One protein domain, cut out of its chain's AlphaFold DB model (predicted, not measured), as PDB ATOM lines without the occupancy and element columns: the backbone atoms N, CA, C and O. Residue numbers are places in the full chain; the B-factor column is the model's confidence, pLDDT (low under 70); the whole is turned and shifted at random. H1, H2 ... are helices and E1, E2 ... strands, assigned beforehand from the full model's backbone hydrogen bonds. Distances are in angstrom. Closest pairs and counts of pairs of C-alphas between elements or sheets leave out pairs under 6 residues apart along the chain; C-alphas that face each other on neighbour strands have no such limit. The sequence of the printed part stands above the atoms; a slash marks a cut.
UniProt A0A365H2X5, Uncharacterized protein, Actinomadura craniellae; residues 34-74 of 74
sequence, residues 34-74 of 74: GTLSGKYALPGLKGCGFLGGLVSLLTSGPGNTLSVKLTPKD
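AT A GLANCE: This is residues 34 to 74 of the 74 residues of an uncharacterized protein of Actinomadura craniellae (UniProt A0A365H2X5). A long, narrow ribbon of two antiparallel strands, E1 and E2, has a small head at one end, made of the short helix H1 and the loop of residues 43 to 51 that leads into it. The ribbon is well paired along its length and bends on the way, E1 by 50 degrees at residue 39, and at the end away from the head the last residues, 71 to 74, run on after E2. The printed part has 41 residues, with two named strands and one named helix in the order E1, H1, E2 along the chain, and the sheet has the order E1 - E2, antiparallel. The class is mixed, helices and strands, with 8 residues in the helix and 19 in the strands. The whole is extended, with a radius of gyration of the C-alphas of 15.2 A, and its outline is flat, with spans of 45 by 24 by 9 A.

HOW THE PARTS SIT: The printed part begins with strand E1, residues 34 to 42, whose neighbour in the sheet is strand E2, residues 61 to 70. The two are antiparallel, with 160 degrees between their N-to-C directions. At the first printed residue, the C-alphas of Gly 34 and Leu 70 face each other at 5.2 A, and N 34 and O 70 are 2.9 A apart, within hydrogen-bond range. Further along, N 38 and O 66 are within hydrogen-bond range at 3.0 A, and the C-alphas of Lys 39 and Thr 65 face each other at 4.6 A, where E1 bends by 50 degrees. O 40 is within hydrogen-bond range of both N 63, at 3.4 A, and N 64, at 3.1 A. At the other end of the pair, the C-alphas of Leu 42 and Gly 61 face each other at 5.2 A, and N 42 and O 61 are 2.9 A apart. A short link of nine residues joins E1 to helix H1, residues 52 to 59. E1 and H1 have 1 pair of C-alphas within 8 A, the closest, those of Leu 42 and Thr 59, at 7.3 A. Their centres are 23.0 A apart. A tight link of one residue, Ser 60, joins H1 to E2. In H1, each O i to N i+4 pair is within hydrogen-bond range.

IN THESE COORDINATES: E1 runs from Gly 34, with its C-alpha at (-38.718, -26.451, -27.448), to Leu 42, with its C-alpha at (-38.074, -47.528, -14.608), and measures 24.7 A from first to last C-alpha. After it, residues 45 and 46 are strand, but too short a run to bear a name. H1 begins at Gly 52, with its C-alpha at (-32.555, -61.290, -13.336), and ends at Thr 59; its first and last C-alphas are 10.5 A apart. E2, the longest strand by residues with 10, runs from Gly 61 to Leu 70, whose C-alpha stands at (-38.162, -31.095, -29.623), and measures 26.1 A.

THE WHOLE: The two C-alphas farthest apart are those of Phe 50, between E1 and H1, and Asp 74, the chain's last residue, at 45.9 A. The C-alphas of the first and last printed residues, Gly 34 and Asp 74, are 15.2 A apart. The printed part has no cut, and no link between named elements is long. The mean pLDDT of the printed part of this model is 95.3, and no printed residue is under 70.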
ATOM      1  N   GLY A  34     -39.128 -26.917 -28.773       96.44
ATOM      2  CA  GLY A  34     -38.718 -26.451 -27.448       96.44
ATOM      3  C   GLY A  34     -38.473 -27.590 -26.464       96.44
ATOM      4  O   GLY A  34     -38.486 -28.768 -26.823       96.44
ATOM      5  N   THR A  35     -38.215 -27.250 -25.204       97.94
ATOM      6  CA  THR A  35     -37.928 -28.250 -24.169       97.94
ATOM      7  C   THR A  35     -39.209 -28.907 -23.663       97.94
ATOM      8  O   THR A  35     -40.151 -28.225 -23.260       97.94
ATOM      9  N   LEU A  36     -39.206 -30.239 -23.611       97.44
ATOM     10  CA  LEU A  36     -40.180 -31.048 -22.887       97.44
ATOM     11  C   LEU A  36     -39.471 -31.767 -21.739       97.44
ATOM     12  O   LEU A  36     -38.348 -32.248 -21.894       97.44
ATOM     13  N   SER A  37     -40.127 -31.866 -20.587       97.94
ATOM     14  CA  SER A  37     -39.568 -32.552 -19.421       97.94
ATOM     15  C   SER A  37     -40.601 -33.423 -18.725       97.94
ATOM     16  O   SER A  37     -41.798 -33.147 -18.771       97.94
ATOM     17  N   GLY A  38     -40.146 -34.485 -18.076       97.12
ATOM     18  CA  GLY A  38     -41.020 -35.402 -17.361       97.12
ATOM     19  C   GLY A  38     -40.279 -36.171 -16.281       97.12
ATOM     20  O   GLY A  38     -39.046 -36.213 -16.242       97.12
ATOM     21  N   LYS A  39     -41.058 -36.788 -15.398       97.56
ATOM     22  CA  LYS A  39     -40.576 -37.820 -14.483       97.56
ATOM     23  C   LYS A  39     -41.164 -39.156 -14.898       97.56
ATOM     24  O   LYS A  39     -42.270 -39.193 -15.434       97.56
ATOM     25  N   TYR A  40     -40.439 -40.228 -14.623       96.81
ATOM     26  CA  TYR A  40     -40.888 -41.578 -14.925       96.81
ATOM     27  C   TYR A  40     -40.337 -42.587 -13.921       96.81
ATOM     28  O   TYR A  40     -39.386 -42.322 -13.175       96.81
ATOM     29  N   ALA A  41     -40.967 -43.755 -13.891       97.12
ATOM     30  CA  ALA A  41     -40.448 -44.914 -13.191       97.12
ATOM     31  C   ALA A  41     -39.822 -45.868 -14.207       97.12
ATOM     32  O   ALA A  41     -40.408 -46.122 -15.257       97.12
ATOM     33  N   LEU A  42     -38.644 -46.398 -13.886       97.06
ATOM     34  CA  LEU A  42     -38.074 -47.528 -14.608       97.06
ATOM     35  C   LEU A  42     -38.844 -48.783 -14.180       97.06
ATOM     36  O   LEU A  42     -38.801 -49.120 -12.990       97.06
ATOM     37  N   PRO A  43     -39.566 -49.459 -15.093       97.62
ATOM     38  CA  PRO A  43     -40.276 -50.684 -14.759       97.62
ATOM     39  C   PRO A  43     -39.302 -51.803 -14.384       97.62
ATOM     40  O   PRO A  43     -38.119 -51.768 -14.729       97.62
ATOM     41  N   GLY A  44     -39.818 -52.839 -13.724       97.50
ATOM     42  CA  GLY A  44     -39.061 -54.071 -13.510       97.50
ATOM     43  C   GLY A  44     -38.614 -54.709 -14.830       97.50
ATOM     44  O   GLY A  44     -39.224 -54.490 -15.882       97.50
ATOM     45  N   LEU A  45     -37.561 -55.521 -14.771       97.12
ATOM     46  CA  LEU A  45     -36.985 -56.223 -15.916       97.12
ATOM     47  C   LEU A  45     -37.347 -57.715 -15.906       97.12
ATOM     48  O   LEU A  45     -37.489 -58.334 -14.850       97.12
ATOM     49  N   LYS A  46     -37.454 -58.314 -17.094       95.94
ATOM     50  CA  LYS A  46     -37.656 -59.755 -17.315       95.94
ATOM     51  C   LYS A  46     -36.654 -60.291 -18.331       95.94
ATOM     52  O   LYS A  46     -36.177 -59.548 -19.180       95.94
ATOM     53  N   GLY A  47     -36.375 -61.595 -18.271       94.44
ATOM     54  CA  GLY A  47     -35.509 -62.265 -19.250       94.44
ATOM     55  C   GLY A  47     -34.016 -61.946 -19.108       94.44
ATOM     56  O   GLY A  47     -33.281 -62.094 -20.077       94.44
ATOM     57  N   CYS A  48     -33.575 -61.517 -17.921       94.06
ATOM     58  CA  CYS A  48     -32.221 -61.011 -17.670       94.06
ATOM     59  C   CYS A  48     -31.272 -62.037 -17.024       94.06
ATOM     60  O   CYS A  48     -30.429 -61.660 -16.212       94.06
ATOM     61  N   GLY A  49     -31.421 -63.324 -17.342       92.38
ATOM     62  CA  GLY A  49     -30.565 -64.392 -16.809       92.38
ATOM     63  C   GLY A  49     -30.904 -64.844 -15.381       92.38
ATOM     64  O   GLY A  49     -31.954 -64.501 -14.834       92.38
ATOM     65  N   PHE A  50     -30.010 -65.644 -14.790       93.31
ATOM     66  CA  PHE A  50     -30.206 -66.299 -13.486       93.31
ATOM     67  C   PHE A  50     -30.440 -65.307 -12.336       93.31
ATOM     68  O   PHE A  50     -31.334 -65.501 -11.517       93.31
ATOM     69  N   LEU A  51     -29.687 -64.205 -12.307       94.69
ATOM     70  CA  LEU A  51     -29.831 -63.137 -11.315       94.69
ATOM     71  C   LEU A  51     -30.795 -62.032 -11.772       94.69
ATOM     72  O   LEU A  51     -30.759 -60.926 -11.235       94.69
ATOM     73  N   GLY A  52     -31.674 -62.301 -12.744       94.38
ATOM     74  CA  GLY A  52     -32.555 -61.290 -13.336       94.38
ATOM     75  C   GLY A  52     -33.427 -60.543 -12.320       94.38
ATOM     76  O   GLY A  52     -33.643 -59.343 -12.475       94.38
ATOM     77  N   GLY A  53     -33.858 -61.211 -11.243       94.69
ATOM     78  CA  GLY A  53     -34.582 -60.565 -10.143       94.69
ATOM     79  C   GLY A  53     -33.745 -59.517  -9.398       94.69
ATOM     80  O   GLY A  53     -34.236 -58.422  -9.135       94.69
ATOM     81  N   LEU A  54     -32.468 -59.810  -9.123       96.12
ATOM     82  CA  LEU A  54     -31.543 -58.859  -8.495       96.12
ATOM     83  C   LEU A  54     -31.225 -57.693  -9.434       96.12
ATOM     84  O   LEU A  54     -31.231 -56.545  -9.001       96.12
ATOM     85  N   VAL A  55     -31.006 -57.974 -10.722       95.38
ATOM     86  CA  VAL A  55     -30.808 -56.927 -11.738       95.38
ATOM     87  C   VAL A  55     -32.015 -55.991 -11.757       95.38
ATOM     88  O   VAL A  55     -31.848 -54.789 -11.596       95.38
ATOM     89  N   SER A  56     -33.230 -56.542 -11.856       96.56
ATOM     90  CA  SER A  56     -34.463 -55.752 -11.825       96.56
ATOM     91  C   SER A  56     -34.576 -54.911 -10.553       96.56
ATOM     92  O   SER A  56     -34.963 -53.749 -10.633       96.56
ATOM     93  N   LEU A  57     -34.252 -55.470  -9.384       96.62
ATOM     94  CA  LEU A  57     -34.331 -54.752  -8.110       96.62
ATOM     95  C   LEU A  57     -33.374 -53.552  -8.054       96.62
ATOM     96  O   LEU A  57     -33.741 -52.513  -7.520       96.62
ATOM     97  N   LEU A  58     -32.167 -53.688  -8.606       95.75
ATOM     98  CA  LEU A  58     -31.147 -52.637  -8.573       95.75
ATOM     99  C   LEU A  58     -31.364 -51.542  -9.627       95.75
ATOM    100  O   LEU A  58     -30.871 -50.432  -9.450       95.75
ATOM    101  N   THR A  59     -32.066 -51.842 -10.724       94.25
ATOM    102  CA  THR A  59     -32.244 -50.902 -11.846       94.25
ATOM    103  C   THR A  59     -33.628 -50.265 -11.923       94.25
ATOM    104  O   THR A  59     -33.786 -49.255 -12.603       94.25
ATOM    105  N   SER A  60     -34.651 -50.863 -11.305       97.25
ATOM    106  CA  SER A  60     -36.027 -50.349 -11.360       97.25
ATOM    107  C   SER A  60     -36.324 -49.382 -10.218       97.25
ATOM    108  O   SER A  60     -35.718 -49.444  -9.150       97.25
ATOM    109  N   GLY A  61     -37.273 -48.474 -10.438       97.00
ATOM    110  CA  GLY A  61     -37.699 -47.535  -9.403       97.00
ATOM    111  C   GLY A  61     -38.238 -46.208  -9.936       97.00
ATOM    112  O   GLY A  61     -38.099 -45.899 -11.123       97.00
ATOM    113  N   PRO A  62     -38.888 -45.415  -9.068       96.75
ATOM    114  CA  PRO A  62     -39.432 -44.107  -9.413       96.75
ATOM    115  C   PRO A  62     -38.365 -43.001  -9.384       96.75
ATOM    116  O   PRO A  62     -37.252 -43.191  -8.908       96.75
ATOM    117  N   GLY A  63     -38.748 -41.801  -9.828       95.06
ATOM    118  CA  GLY A  63     -37.961 -40.579  -9.610       95.06
ATOM    119  C   GLY A  63     -36.945 -40.254 -10.703       95.06
ATOM    120  O   GLY A  63     -36.269 -39.231 -10.602       95.06
ATOM    121  N   ASN A  64     -36.888 -41.055 -11.766       96.69
ATOM    122  CA  ASN A  64     -36.072 -40.754 -12.935       96.69
ATOM    123  C   ASN A  64     -36.610 -39.512 -13.649       96.69
ATOM    124  O   ASN A  64     -37.821 -39.268 -13.679       96.69
ATOM    125  N   THR A  65     -35.710 -38.731 -14.235       97.00
ATOM    126  CA  THR A  65     -36.038 -37.515 -14.978       97.00
ATOM    127  C   THR A  65     -35.672 -37.676 -16.445       97.00
ATOM    128  O   THR A  65     -34.697 -38.337 -16.799       97.00
ATOM    129  N   LEU A  66     -36.469 -37.059 -17.310       96.38
ATOM    130  CA  LEU A  66     -36.190 -36.934 -18.732       96.38
ATOM    131  C   LEU A  66     -36.322 -35.462 -19.120       96.38
ATOM    132  O   LEU A  66     -37.287 -34.800 -18.733       96.38
ATOM    133  N   SER A  67     -35.363 -34.967 -19.896       97.00
ATOM    134  CA  SER A  67     -35.419 -33.659 -20.546       97.00
ATOM    135  C   SER A  67     -35.017 -33.841 -21.999       97.00
ATOM    136  O   SER A  67     -33.932 -34.349 -22.282       97.00
ATOM    137  N   VAL A  68     -35.906 -33.469 -22.913       96.19
ATOM    138  CA  VAL A  68     -35.685 -33.574 -24.357       96.19
ATOM    139  C   VAL A  68     -35.945 -32.227 -25.013       96.19
ATOM    140  O   VAL A  68     -36.769 -31.439 -24.548       96.19
ATOM    141  N   LYS A  69     -35.238 -31.962 -26.110       96.31
ATOM    142  CA  LYS A  69     -35.472 -30.791 -26.949       96.31
ATOM    143  C   LYS A  69     -36.151 -31.244 -28.233       96.31
ATOM    144  O   LYS A  69     -35.537 -31.943 -29.032       96.31
ATOM    145  N   LEU A  70     -37.415 -30.867 -28.396       95.44
ATOM    146  CA  LEU A  70     -38.162 -31.095 -29.623       95.44
ATOM    147  C   LEU A  70     -37.718 -30.067 -30.664       95.44
ATOM    148  O   LEU A  70     -37.670 -28.872 -30.364       95.44
ATOM    149  N   THR A  71     -37.413 -30.531 -31.870       95.06
ATOM    150  CA  THR A  71     -37.152 -29.688 -33.038       95.06
ATOM    151  C   THR A  71     -38.179 -30.000 -34.124       95.06
ATOM    152  O   THR A  71     -38.656 -31.139 -34.188       95.06
ATOM    153  N   PRO A  72     -38.522 -29.027 -34.982       92.69
ATOM    154  CA  PRO A  72     -39.317 -29.292 -36.172       92.69
ATOM    155  C   PRO A  72     -38.645 -30.360 -37.037       92.69
ATOM    156  O   PRO A  72     -37.424 -30.528 -37.003       92.69
ATOM    157  N   LYS A  73     -39.457 -31.097 -37.791       85.56
ATOM    158  CA  LYS A  73     -38.955 -32.008 -38.815       85.56
ATOM    159  C   LYS A  73     -38.593 -31.179 -40.051       85.56
ATOM    160  O   LYS A  73     -39.421 -30.373 -40.468       85.56
ATOM    161  N   ASP A  74     -37.395 -31.398 -40.589       75.25
ATOM    162  CA  ASP A  74     -36.961 -30.841 -41.880       75.25
ATOM    163  C   ASP A  74     -37.865 -31.291 -43.042       75.25
ATOM    164  O   ASP A  74     -38.300 -32.476 -43.040       75.25
TER     165      ASP A  74